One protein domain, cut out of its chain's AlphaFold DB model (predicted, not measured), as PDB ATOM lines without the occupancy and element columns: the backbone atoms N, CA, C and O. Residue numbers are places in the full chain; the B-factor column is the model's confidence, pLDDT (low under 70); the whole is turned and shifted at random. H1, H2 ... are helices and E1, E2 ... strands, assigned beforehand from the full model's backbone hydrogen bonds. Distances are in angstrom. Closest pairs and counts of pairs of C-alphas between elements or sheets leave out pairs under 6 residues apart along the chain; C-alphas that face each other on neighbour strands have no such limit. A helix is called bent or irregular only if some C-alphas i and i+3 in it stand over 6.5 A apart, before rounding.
ATOM      1  N   CYS A   5     147.245 154.760 126.417       86.25
ATOM      2  CA  CYS A   5     148.562 154.238 126.796       86.25
ATOM      3  C   CYS A   5     149.384 153.680 125.615       86.25
ATOM      4  O   CYS A   5     150.584 153.460 125.775       86.25
ATOM      5  N   GLN A   6     148.776 153.416 124.452       83.44
ATOM      6  CA  GLN A   6     149.498 153.068 123.216       83.44
ATOM      7  C   GLN A   6     149.814 154.306 122.362       83.44
ATOM      8  O   GLN A   6     150.603 154.219 121.425       83.44
ATOM      9  N   ARG A   7     149.198 155.456 122.663       83.06
ATOM     10  CA  ARG A   7     149.274 156.707 121.897       83.06
ATOM     11  C   ARG A   7     149.622 157.895 122.803       83.06
ATOM     12  O   ARG A   7     149.006 158.955 122.706       83.06
ATOM     13  N   THR A   8     150.621 157.723 123.668       84.69
ATOM     14  CA  THR A   8     150.981 158.727 124.687       84.69
ATOM     15  C   THR A   8     151.504 160.036 124.091       84.69
ATOM     16  O   THR A   8     151.307 161.097 124.674       84.69
ATOM     17  N   THR A   9     152.062 159.992 122.877       84.50
ATOM     18  CA  THR A   9     152.632 161.151 122.166       84.50
ATOM     19  C   THR A   9     151.671 162.328 122.004       84.50
ATOM     20  O   THR A   9     152.114 163.474 121.971       84.50
ATOM     21  N   PHE A  10     150.361 162.080 121.917       85.50
ATOM     22  CA  PHE A  10     149.360 163.146 121.846       85.50
ATOM     23  C   PHE A  10     149.285 163.949 123.151       85.50
ATOM     24  O   PHE A  10     149.339 165.177 123.123       85.50
ATOM     25  N   TYR A  11     149.188 163.253 124.284       84.88
ATOM     26  CA  TYR A  11     149.045 163.858 125.608       84.88
ATOM     27  C   TYR A  11     150.369 164.455 126.090       84.88
ATOM     28  O   TYR A  11     150.399 165.581 126.580       84.88
ATOM     29  N   GLU A  12     151.479 163.759 125.849       88.19
ATOM     30  CA  GLU A  12     152.821 164.271 126.137       88.19
ATOM     31  C   GLU A  12     153.125 165.537 125.319       88.19
ATOM     32  O   GLU A  12     153.715 166.483 125.835       88.19
ATOM     33  N   GLY A  13     152.659 165.601 124.065       87.69
ATOM     34  CA  GLY A  13     152.825 166.766 123.191       87.69
ATOM     35  C   GLY A  13     152.138 168.039 123.698       87.69
ATOM     36  O   GLY A  13     152.557 169.139 123.341       87.69
ATOM     37  N   ILE A  14     151.123 167.904 124.554       90.50
ATOM     38  CA  ILE A  14     150.450 169.018 125.241       90.50
ATOM     39  C   ILE A  14     150.876 169.155 126.712       90.50
ATOM     40  O   ILE A  14     150.286 169.940 127.449       90.50
ATOM     41  N   GLY A  15     151.915 168.426 127.137       88.19
ATOM     42  CA  GLY A  15     152.488 168.503 128.482       88.19
ATOM     43  C   GLY A  15     151.719 167.733 129.559       88.19
ATOM     44  O   GLY A  15     151.856 168.060 130.736       88.19
ATOM     45  N   LEU A  16     150.907 166.740 129.184       88.62
ATOM     46  CA  LEU A  16     150.124 165.918 130.110       88.62
ATOM     47  C   LEU A  16     150.694 164.503 130.245       88.62
ATOM     48  O   LEU A  16     151.069 163.874 129.255       88.62
ATOM     49  N   ASP A  17     150.663 163.964 131.464       90.81
ATOM     50  CA  ASP A  17     150.840 162.529 131.681       90.81
ATOM     51  C   ASP A  17     149.553 161.782 131.292       90.81
ATOM     52  O   ASP A  17     148.465 162.058 131.803       90.81
ATOM     53  N   THR A  18     149.671 160.827 130.364       89.81
ATOM     54  CA  THR A  18     148.511 160.096 129.822       89.81
ATOM     55  C   THR A  18     147.799 159.270 130.895       89.81
ATOM     56  O   THR A  18     146.572 159.179 130.901       89.81
ATOM     57  N   LYS A  19     148.551 158.649 131.812       91.06
ATOM     58  CA  LYS A  19     147.980 157.744 132.816       91.06
ATOM     59  C   LYS A  19     147.257 158.515 133.907       91.06
ATOM     60  O   LYS A  19     146.191 158.079 134.340       91.06
ATOM     61  N   GLU A  20     147.836 159.621 134.359       91.25
ATOM     62  CA  GLU A  20     147.223 160.504 135.349       91.25
ATOM     63  C   GLU A  20     145.958 161.147 134.790       91.25
ATOM     64  O   GLU A  20     144.918 161.110 135.449       91.25
ATOM     65  N   PHE A  21     146.018 161.649 133.554       92.31
ATOM     66  CA  PHE A  21     144.859 162.235 132.887       92.31
ATOM     67  C   PHE A  21     143.709 161.231 132.751       92.31
ATOM     68  O   PHE A  21     142.585 161.513 133.169       92.31
ATOM     69  N   ASP A  22     143.978 160.032 132.232       93.50
ATOM     70  CA  ASP A  22     142.932 159.029 132.052       93.50
ATOM     71  C   ASP A  22     142.346 158.549 133.383       93.50
ATOM     72  O   ASP A  22     141.132 158.356 133.486       93.50
ATOM     73  N   MET A  23     143.178 158.359 134.416       94.75
ATOM     74  CA  MET A  23     142.668 157.995 135.740       94.75
ATOM     75  C   MET A  23     141.808 159.104 136.335       94.75
ATOM     76  O   MET A  23     140.772 158.804 136.923       94.75
ATOM     77  N   HIS A  24     142.190 160.368 136.150       94.50
ATOM     78  CA  HIS A  24     141.380 161.497 136.584       94.50
ATOM     79  C   HIS A  24     139.999 161.481 135.913       94.50
ATOM     80  O   HIS A  24     138.985 161.555 136.604       94.50
ATOM     81  N   VAL A  25     139.940 161.283 134.592       95.12
ATOM     82  CA  VAL A  25     138.668 161.182 133.856       95.12
ATOM     83  C   VAL A  25     137.810 160.022 134.368       95.12
ATOM     84  O   VAL A  25     136.603 160.194 134.555       95.12
ATOM     85  N   ILE A  26     138.407 158.855 134.628       95.31
ATOM     86  CA  ILE A  26     137.692 157.694 135.181       95.31
ATOM     87  C   ILE A  26     137.091 158.029 136.552       95.31
ATOM     88  O   ILE A  26     135.912 157.757 136.782       95.31
ATOM     89  N   ILE A  27     137.878 158.636 137.441       94.81
ATOM     90  CA  ILE A  27     137.447 158.992 138.798       94.81
ATOM     91  C   ILE A  27     136.301 160.008 138.754       94.81
ATOM     92  O   ILE A  27     135.258 159.778 139.363       94.81
ATOM     93  N   GLU A  28     136.440 161.096 137.994       95.69
ATOM     94  CA  GLU A  28     135.409 162.140 137.908       95.69
ATOM     95  C   GLU A  28     134.113 161.642 137.252       95.69
ATOM     96  O   GLU A  28     133.004 161.977 137.690       95.69
ATOM     97  N   THR A  29     134.234 160.771 136.246       94.81
ATOM     98  CA  THR A  29     133.071 160.115 135.635       94.81
ATOM     99  C   THR A  29     132.361 159.241 136.664       94.81
ATOM    100  O   THR A  29     131.154 159.380 136.853       94.81
ATOM    101  N   ASN A  30     133.104 158.403 137.394       93.25
ATOM    102  CA  ASN A  30     132.537 157.512 138.402       93.25
ATOM    103  C   ASN A  30     131.882 158.282 139.559       93.25
ATOM    104  O   ASN A  30     130.795 157.917 139.997       93.25
ATOM    105  N   ARG A  31     132.480 159.399 139.998       91.88
ATOM    106  CA  ARG A  31     131.896 160.319 140.995       91.88
ATOM    107  C   ARG A  31     130.570 160.915 140.539       91.88
ATOM    108  O   ARG A  31     129.656 161.074 141.345       91.88
ATOM    109  N   THR A  32     130.451 161.240 139.255       91.69
ATOM    110  CA  THR A  32     129.197 161.741 138.681       91.69
ATOM    111  C   THR A  32     128.153 160.625 138.602       91.69
ATOM    112  O   THR A  32     127.015 160.819 139.026       91.69
ATOM    113  N   THR A  33     128.547 159.436 138.140       90.19
ATOM    114  CA  THR A  33     127.699 158.234 138.078       90.19
ATOM    115  C   THR A  33     127.185 157.819 139.462       90.19
ATOM    116  O   THR A  33     126.012 157.476 139.597       90.19
ATOM    117  N   ALA A  34     128.005 157.946 140.510       90.25
ATOM    118  CA  ALA A  34     127.654 157.606 141.892       90.25
ATOM    119  C   ALA A  34     126.465 158.408 142.450       90.25
ATOM    120  O   ALA A  34     125.845 158.006 143.429       90.25
ATOM    121  N   ARG A  35     126.119 159.545 141.837       87.62
ATOM    122  CA  ARG A  35     124.951 160.347 142.236       87.62
ATOM    123  C   ARG A  35     123.631 159.801 141.694       87.62
ATOM    124  O   ARG A  35     122.580 160.191 142.179       87.62
ATOM    125  N   ILE A  36     123.684 158.978 140.648       88.25
ATOM    126  CA  ILE A  36     122.508 158.546 139.880       88.25
ATOM    127  C   ILE A  36     122.244 157.055 140.072       88.25
ATOM    128  O   ILE A  36     121.093 156.631 140.040       88.25
ATOM    129  N   PHE A  37     123.296 156.259 140.251       88.31
ATOM    130  CA  PHE A  37     123.187 154.813 140.381       88.31
ATOM    131  C   PHE A  37     123.275 154.371 141.844       88.31
ATOM    132  O   PHE A  37     123.913 155.051 142.652       88.31
ATOM    133  N   PRO A  38     122.676 153.220 142.191       87.62
ATOM    134  CA  PRO A  38     122.675 152.705 143.559       87.62
ATOM    135  C   PRO A  38     123.997 152.022 143.926       87.62
ATOM    136  O   PRO A  38     124.267 151.781 145.098       87.62
ATOM    137  N   ALA A  39     124.816 151.687 142.928       89.50
ATOM    138  CA  ALA A  39     126.148 151.146 143.116       89.50
ATOM    139  C   ALA A  39     127.058 151.533 141.944       89.50
ATOM    140  O   ALA A  39     126.619 151.562 140.789       89.50
ATOM    141  N   VAL A  40     128.331 151.788 142.236       92.38
ATOM    142  CA  VAL A  40     129.376 152.111 141.254       92.38
ATOM    143  C   VAL A  40     130.641 151.301 141.495       92.38
ATOM    144  O   VAL A  40     130.843 150.728 142.560       92.38
ATOM    145  N   LEU A  41     131.515 151.239 140.494       92.12
ATOM    146  CA  LEU A  41     132.783 150.533 140.618       92.12
ATOM    147  C   LEU A  41     133.734 151.275 141.572       92.12
ATOM    148  O   LEU A  41     133.807 152.504 141.547       92.12
ATOM    149  N   ASP A  42     134.506 150.537 142.371       92.69
ATOM    150  CA  ASP A  42     135.561 151.097 143.226       92.69
ATOM    151  C   ASP A  42     136.813 151.472 142.405       92.69
ATOM    152  O   ASP A  42     137.823 150.765 142.392       92.69
ATOM    153  N   VAL A  43     136.726 152.574 141.655       92.62
ATOM    154  CA  VAL A  43     137.815 153.048 140.778       92.62
ATOM    155  C   VAL A  43     138.928 153.791 141.523       92.62
ATOM    156  O   VAL A  43     140.016 153.960 140.972       92.62
ATOM    157  N   GLU A  44     138.665 154.246 142.752       91.31
ATOM    158  CA  GLU A  44     139.661 154.908 143.608       91.31
ATOM    159  C   GLU A  44     140.534 153.878 144.354       91.31
ATOM    160  O   GLU A  44     141.607 154.220 144.855       91.31
ATOM    161  N   ASN A  45     140.139 152.597 144.356       92.12
ATOM    162  CA  ASN A  45     140.960 151.505 144.859       92.12
ATOM    163  C   ASN A  45     142.314 151.418 144.129       92.12
ATOM    164  O   ASN A  45     142.346 151.245 142.902       92.12
ATOM    165  N   PRO A  46     143.449 151.394 144.852       92.56
ATOM    166  CA  PRO A  46     144.757 151.152 144.245       92.56
ATOM    167  C   PRO A  46     144.818 149.849 143.432       92.56
ATOM    168  O   PRO A  46     145.538 149.775 142.433       92.56
ATOM    169  N   GLU A  47     144.039 148.831 143.815       91.88
ATOM    170  CA  GLU A  47     143.944 147.567 143.081       91.88
ATOM    171  C   GLU A  47     143.337 147.735 141.688       91.88
ATOM    172  O   GLU A  47     143.794 147.079 140.750       91.88
ATOM    173  N   PHE A  48     142.360 148.629 141.516       92.94
ATOM    174  CA  PHE A  48     141.750 148.890 140.214       92.94
ATOM    175  C   PHE A  48     142.791 149.452 139.240       92.94
ATOM    176  O   PHE A  48     143.011 148.894 138.160       92.94
ATOM    177  N   LYS A  49     143.532 150.482 139.671       92.75
ATOM    178  CA  LYS A  49     144.639 151.044 138.887       92.75
ATOM    179  C   LYS A  49     145.713 149.993 138.594       92.75
ATOM    180  O   LYS A  49     146.170 149.887 137.458       92.75
ATOM    181  N   ARG A  50     146.085 149.173 139.585       93.50
ATOM    182  CA  ARG A  50     147.081 148.098 139.422       93.50
ATOM    183  C   ARG A  50     146.671 147.086 138.349       93.50
ATOM    184  O   ARG A  50     147.519 146.661 137.563       93.50
ATOM    185  N   LYS A  51     145.388 146.715 138.291       93.44
ATOM    186  CA  LYS A  51     144.845 145.826 137.250       93.44
ATOM    187  C   LYS A  51     144.916 146.475 135.871       93.44
ATOM    188  O   LYS A  51     145.419 145.841 134.948       93.44
ATOM    189  N   LEU A  52     144.501 147.737 135.735       94.19
ATOM    190  CA  LEU A  52     144.605 148.478 134.470       94.19
ATOM    191  C   LEU A  52     146.056 148.579 133.976       94.19
ATOM    192  O   LEU A  52     146.335 148.281 132.814       94.19
ATOM    193  N   ASP A  53     146.990 148.923 134.864       94.06
ATOM    194  CA  ASP A  53     148.423 148.970 134.556       94.06
ATOM    195  C   ASP A  53     148.932 147.596 134.079       94.06
ATOM    196  O   ASP A  53     149.641 147.495 133.074       94.06
ATOM    197  N   ARG A  54     148.519 146.511 134.742       94.31
ATOM    198  CA  ARG A  54     148.892 145.146 134.350       94.31
ATOM    199  C   ARG A  54     148.317 144.748 132.991       94.31
ATOM    200  O   ARG A  54     149.024 144.114 132.205       94.31
ATOM    201  N   MET A  55     147.079 145.136 132.686       94.94
ATOM    202  CA  MET A  55     146.473 144.920 131.368       94.94
ATOM    203  C   MET A  55     147.258 145.639 130.266       94.94
ATOM    204  O   MET A  55     147.496 145.047 129.213       94.94
ATOM    205  N   VAL A  56     147.709 146.875 130.511       94.00
ATOM    206  CA  VAL A  56     148.550 147.628 129.566       94.00
ATOM    207  C   VAL A  56     149.858 146.888 129.289       94.00
ATOM    208  O   VAL A  56     150.221 146.701 128.128       94.00
ATOM    209  N   GLU A  57     150.539 146.401 130.325       94.31
ATOM    210  CA  GLU A  57     151.798 145.663 130.166       94.31
ATOM    211  C   GLU A  57     151.620 144.319 129.444       94.31
ATOM    212  O   GLU A  57     152.447 143.934 128.615       94.31
ATOM    213  N   ILE A  58     150.526 143.601 129.709       93.94
ATOM    214  CA  ILE A  58     150.193 142.373 128.974       93.94
ATOM    215  C   ILE A  58     149.912 142.693 127.503       93.94
ATOM    216  O   ILE A  58     150.424 142.009 126.616       93.94
ATOM    217  N   ASN A  59     149.146 143.749 127.231       93.31
ATOM    218  CA  ASN A  59     148.805 144.146 125.872       93.31
ATOM    219  C   ASN A  59     150.046 144.561 125.062       93.31
ATOM    220  O   ASN A  59     150.198 144.130 123.919       93.31
ATOM    221  N   LYS A  60     150.997 145.283 125.672       92.50
ATOM    222  CA  LYS A  60     152.301 145.591 125.054       92.50
ATOM    223  C   LYS A  60     153.052 144.327 124.625       92.50
ATOM    224  O   LYS A  60     153.586 144.277 123.521       92.50
ATOM    225  N   LYS A  61     153.053 143.274 125.452       92.94
ATOM    226  CA  LYS A  61     153.681 141.983 125.104       92.94
ATOM    227  C   LYS A  61     152.980 141.298 123.929       92.94
ATOM    228  O   LYS A  61     153.651 140.742 123.064       92.94
ATOM    229  N   ILE A  62     151.648 141.353 123.868       91.88
ATOM    230  CA  ILE A  62     150.866 140.788 122.753       91.88
ATOM    231  C   ILE A  62     151.198 141.497 121.431       91.88
ATOM    232  O   ILE A  62     151.369 140.825 120.405       91.88
ATOM    233  N   ILE A  63     151.312 142.829 121.467       91.12
ATOM    234  CA  ILE A  63     151.703 143.657 120.318       91.12
ATOM    235  C   ILE A  63     153.129 143.306 119.881       91.12
ATOM    236  O   ILE A  63     153.319 142.932 118.726       91.12
ATOM    237  N   ALA A  64     154.086 143.272 120.813       91.56
ATOM    238  CA  ALA A  64     155.482 142.929 120.527       91.56
ATOM    239  C   ALA A  64     155.644 141.532 119.893       91.56
ATOM    240  O   ALA A  64     156.427 141.345 118.964       91.56
ATOM    241  N   ILE A  65     154.863 140.533 120.331       91.12
ATOM    242  CA  ILE A  65     154.851 139.207 119.683       91.12
ATOM    243  C   ILE A  65     154.312 139.296 118.248       91.12
ATOM    244  O   ILE A  65     154.750 138.552 117.372       91.12
ATOM    245  N   GLY A  66     153.367 140.199 117.984       87.88
ATOM    246  CA  GLY A  66     152.873 140.453 116.630       87.88
ATOM    247  C   GLY A  66     153.929 140.977 115.675       87.88
ATOM    248  O   GLY A  66     153.996 140.504 114.539       87.88
ATOM    249  N   GLU A  67     154.743 141.900 116.173       90.12
ATOM    250  CA  GLU A  67     155.810 142.585 115.441       90.12
ATOM    251  C   GLU A  67     157.075 141.733 115.266       90.12
ATOM    252  O   GLU A  67     157.889 142.033 114.403       90.12
ATOM    253  N   SER A  68     157.239 140.654 116.042       88.06
ATOM    254  CA  SER A  68     158.368 139.721 115.888       88.06
ATOM    255  C   SER A  68     158.415 139.058 114.499       88.06
ATOM    256  O   SER A  68     157.384 138.910 113.855       88.06
ATOM    257  N   ASP A  69     159.573 138.570 114.049       85.56
ATOM    258  CA  ASP A  69     159.724 137.858 112.758       85.56
ATOM    259  C   ASP A  69     159.385 136.350 112.823       85.56
ATOM    260  O   ASP A  69     159.707 135.566 111.931       85.56
ATOM    261  N   ASP A  70     158.712 135.911 113.888       86.25
ATOM    262  CA  ASP A  70     158.369 134.503 114.084       86.25
ATOM    263  C   ASP A  70     157.333 133.979 113.066       86.25
ATOM    264  O   ASP A  70     156.452 134.691 112.573       86.25
ATOM    265  N   ILE A  71     157.357 132.665 112.830       90.56
ATOM    266  CA  ILE A  71     156.343 131.966 112.027       90.56
ATOM    267  C   ILE A  71     154.955 132.134 112.691       90.56
ATOM    268  O   ILE A  71     154.856 132.031 113.920       90.56
ATOM    269  N   PRO A  72     153.852 132.315 111.930       87.31
ATOM    270  CA  PRO A  72     152.517 132.580 112.484       87.31
ATOM    271  C   PRO A  72     152.039 131.601 113.570       87.31
ATOM    272  O   PRO A  72     151.408 132.013 114.544       87.31
ATOM    273  N   LEU A  73     152.372 130.310 113.452       89.44
ATOM    274  CA  LEU A  73     152.031 129.301 114.465       89.44
ATOM    275  C   LEU A  73     152.739 129.556 115.802       89.44
ATOM    276  O   LEU A  73     152.116 129.471 116.860       89.44
ATOM    277  N   VAL A  74     154.022 129.916 115.754       88.94
ATOM    278  CA  VAL A  74     154.828 130.225 116.943       88.94
ATOM    279  C   VAL A  74     154.330 131.516 117.596       88.94
ATOM    280  O   VAL A  74     154.183 131.562 118.817       88.94
ATOM    281  N   LYS A  75     153.978 132.532 116.797       89.19
ATOM    282  CA  LYS A  75     153.350 133.770 117.294       89.19
ATOM    283  C   LYS A  75     152.057 133.488 118.048       89.19
ATOM    284  O   LYS A  75     151.864 133.997 119.150       89.19
ATOM    285  N   ASN A  76     151.182 132.660 117.481       88.94
ATOM    286  CA  ASN A  76     149.912 132.314 118.112       88.94
ATOM    287  C   ASN A  76     150.130 131.550 119.421       88.94
ATOM    288  O   ASN A  76     149.524 131.902 120.430       88.94
ATOM    289  N   LEU A  77     151.054 130.586 119.441       91.88
ATOM    290  CA  LEU A  77     151.380 129.840 120.656       91.88
ATOM    291  C   LEU A  77     151.921 130.749 121.772       91.88
ATOM    292  O   LEU A  77     151.518 130.610 122.924       91.88
ATOM    293  N   LYS A  78     152.773 131.726 121.429       90.25
ATOM    294  CA  LYS A  78     153.287 132.735 122.370       90.25
ATOM    295  C   LYS A  78     152.204 133.716 122.839       90.25
ATOM    296  O   LYS A  78     152.248 134.173 123.977       90.25
ATOM    297  N   ARG A  79     151.220 134.042 121.994       90.81
ATOM    298  CA  ARG A  79     150.124 134.972 122.327       90.81
ATOM    299  C   ARG A  79     149.092 134.381 123.279       90.81
ATOM    300  O   ARG A  79     148.626 135.106 124.154       90.81
ATOM    301  N   ILE A  80     148.748 133.100 123.134       93.12
ATOM    302  CA  ILE A  80     147.723 132.419 123.948       93.12
ATOM    303  C   ILE A  80     147.866 132.687 125.460       93.12
ATOM    304  O   ILE A  80     146.888 133.151 126.050       93.12
ATOM    305  N   PRO A  81     149.030 132.473 126.109       93.94
ATOM    306  CA  PRO A  81     149.152 132.699 127.550       93.94
ATOM    307  C   PRO A  81     148.949 134.168 127.944       93.94
ATOM    308  O   PRO A  81     148.377 134.449 128.995       93.94
ATOM    309  N   HIS A  82     149.368 135.119 127.104       93.88
ATOM    310  CA  HIS A  82     149.169 136.544 127.372       93.88
ATOM    311  C   HIS A  82     147.714 136.970 127.190       93.88
ATOM    312  O   HIS A  82     147.200 137.728 128.007       93.88
ATOM    313  N   VAL A  83     147.027 136.451 126.172       92.94
ATOM    314  CA  VAL A  83     145.591 136.695 125.980       92.94
ATOM    315  C   VAL A  83     144.792 136.108 127.144       92.94
ATOM    316  O   VAL A  83     143.936 136.793 127.695       92.94
ATOM    317  N   ALA A  84     145.113 134.889 127.584       94.81
ATOM    318  CA  ALA A  84     144.486 134.283 128.758       94.81
ATOM    319  C   ALA A  84     144.711 135.124 130.029       94.81
ATOM    320  O   ALA A  84     143.772 135.353 130.790       94.81
ATOM    321  N   ALA A  85     145.927 135.644 130.231       94.56
ATOM    322  CA  ALA A  85     146.221 136.546 131.344       94.56
ATOM    323  C   ALA A  85     145.426 137.860 131.259       94.56
ATOM    324  O   ALA A  85     144.896 138.312 132.270       94.56
ATOM    325  N   LEU A  86     145.291 138.453 130.067       94.06
ATOM    326  CA  LEU A  86     144.494 139.666 129.863       94.06
ATOM    327  C   LEU A  86     143.017 139.429 130.206       94.06
ATOM    328  O   LEU A  86     142.426 140.208 130.947       94.06
ATOM    329  N   VAL A  87     142.442 138.327 129.715       94.75
ATOM    330  CA  VAL A  87     141.061 137.927 130.024       94.75
ATOM    331  C   VAL A  87     140.884 137.707 131.528       94.75
ATOM    332  O   VAL A  87     139.899 138.168 132.099       94.75
ATOM    333  N   SER A  88     141.854 137.072 132.188       94.81
ATOM    334  CA  SER A  88     141.832 136.887 133.641       94.81
ATOM    335  C   SER A  88     141.805 138.215 134.400       94.81
ATOM    336  O   SER A  88     141.068 138.326 135.375       94.81
ATOM    337  N   GLU A  89     142.585 139.216 133.984       94.12
ATOM    338  CA  GLU A  89     142.557 140.540 134.619       94.12
ATOM    339  C   GLU A  89     141.216 141.244 134.390       94.12
ATOM    340  O   GLU A  89     140.707 141.891 135.303       94.12
ATOM    341  N   ILE A  90     140.615 141.101 133.202       93.25
ATOM    342  CA  ILE A  90     139.302 141.690 132.891       93.25
ATOM    343  C   ILE A  90     138.229 141.081 133.792       93.25
ATOM    344  O   ILE A  90     137.452 141.813 134.398       93.25
ATOM    345  N   ILE A  91     138.222 139.755 133.934       94.56
ATOM    346  CA  ILE A  91     137.301 139.057 134.838       94.56
ATOM    347  C   ILE A  91     137.548 139.493 136.286       94.56
ATOM    348  O   ILE A  91     136.601 139.788 137.010       94.56
ATOM    349  N   ALA A  92     138.811 139.588 136.710       92.31
ATOM    350  CA  ALA A  92     139.151 140.014 138.062       92.31
ATOM    351  C   ALA A  92     138.737 141.464 138.355       92.31
ATOM    352  O   ALA A  92     138.385 141.757 139.491       92.31
ATOM    353  N   ALA A  93     138.790 142.360 137.365       91.56
ATOM    354  CA  ALA A  93     138.293 143.729 137.486       91.56
ATOM    355  C   ALA A  93     136.756 143.778 137.492       91.56
ATOM    356  O   ALA A  93     136.175 144.523 138.273       91.56
ATOM    357  N   TYR A  94     136.099 142.951 136.673       90.25
ATOM    358  CA  TYR A  94     134.637 142.847 136.615       90.25
ATOM    359  C   TYR A  94     134.024 142.324 137.922       90.25
ATOM    360  O   TYR A  94     132.951 142.762 138.319       90.25
ATOM    361  N   LEU A  95     134.711 141.403 138.600       93.50
ATOM    362  CA  LEU A  95     134.275 140.818 139.871       93.50
ATOM    363  C   LEU A  95     134.685 141.639 141.107       93.50
ATOM    364  O   LEU A  95     134.493 141.169 142.229       93.50
ATOM    365  N   MET A  96     135.276 142.828 140.940       92.25
ATOM    366  CA  MET A  96     135.572 143.695 142.084       92.25
ATOM    367  C   MET A  96     134.270 144.130 142.771       92.25
ATOM    368  O   MET A  96     133.296 144.437 142.078       92.25
ATOM    369  N   PRO A  97     134.232 144.161 144.117       90.88
ATOM    370  CA  PRO A  97     133.037 144.577 144.834       90.88
ATOM    371  C   PRO A  97     132.703 146.032 144.474       90.88
ATOM    372  O   PRO A  97     133.596 146.885 144.515       90.88
ATOM    373  N   PRO A  98     131.450 146.330 144.095       91.56
ATOM    374  CA  PRO A  98     131.029 147.703 143.881       91.56
ATOM    375  C   PRO A  98     130.871 148.435 145.223       91.56
ATOM    376  O   PRO A  98     130.684 147.812 146.269       91.56
ATOM    377  N   ILE A  99     130.918 149.763 145.177       88.69
ATOM    378  CA  ILE A  99     130.598 150.657 146.292       88.69
ATOM    379  C   ILE A  99     129.129 151.061 146.168       88.69
ATOM    380  O   ILE A  99     128.682 151.416 145.076       88.69
ATOM    381  N   GLU A 100     128.387 151.037 147.274       85.69
ATOM    382  CA  GLU A 100     127.027 151.583 147.333       85.69
ATOM    383  C   GLU A 100     127.028 153.101 147.096       85.69
ATOM    384  O   GLU A 100     127.905 153.828 147.566       85.69
TER     385      GLU A 100
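Overview. This is residues 5 to 100 of the 115 residues of the protein "Os01g0279100 protein" of Oryza sativa subsp. japonica (UniProt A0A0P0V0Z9). A long helical hairpin, H3 and H4, makes the long axis; at the end where H3 begins and H4 ends, the short strands E1 and E2 pair. A third helix, H2, is set at a slant of 48 degrees to H3, coming nearest to it at Met 23 and Lys 49, with its residues 27 to 33 near E1, and the very short helix H1 lies off the end of H2 that begins at Thr 18. The printed part has 96 residues, with four named helices and two named strands in the order H1, H2, E1, H3, H4, E2; the sheet has the order E1, E2 and is antiparallel, and the class is mostly helix. The whole is loose, with a radius of gyration of the C-alphas of 16.7 A, and flat, spanning 52 by 36 by 19 A.

Arrangement. E1, residues 39 to 41, and E2, residues 98 to 100, are antiparallel neighbours at 144 degrees between their directions. The C-alphas of Ala 39 and Glu 100 face each other at 4.3 A. N 40 and O 99 are within hydrogen-bond range at 2.9 A, and N 99 and O 40 at 2.8 A. The closest C-alphas of E1 and H2, residues 18 to 33, are those of Val 40 and Asn 30, 6.9 A apart. H3, residues 46 to 67, and H4, residues 72 to 94, form a helical hairpin: they touch, closest at the C-alphas of Met 55 and Leu 86, 5.8 A apart, with a shallow tilt of 13 degrees, opposite ways. H2 and H3 are close but not clearly touching, closest at the C-alphas of Met 23 and Lys 49, 7.9 A apart, with a steep tilt of 48 degrees, opposite ways. H2 and H4 are apart. H1, residues 9 to 13, and H2 are close but not clearly touching; their closest C-alphas, those of Tyr 11 and Thr 18, are 5.7 A apart. In H1, H2 and H3 every O i to N i+4 pair is within hydrogen-bond range; in H4, 17 of 19 are.

Along the chain. H3 is 32.0 A long from first to last C-alpha, beginning at C-alpha 46, (144.757, 151.152, 144.245). H4 is 31.7 A long and has a kink of 33 degrees near residue 79; it is only just irregular, with C-alphas 78 and 81 6.6 A apart. H2 is 22.5 A long, E1 7.1 A, E2 6.6 A and H1 5.7 A. H1 begins at C-alpha 9, (152.632, 161.151, 122.166), and E2 ends at C-alpha 100, (127.027, 151.583, 147.333).

Size, cuts and confidence. The two C-alphas farthest apart, those of Arg 35 and Ile 71, are 52.0 A from each other. The printed part has no cut, and the five links between named elements are tight. The mean pLDDT of the printed part is 91.2, and no printed residue is under 70.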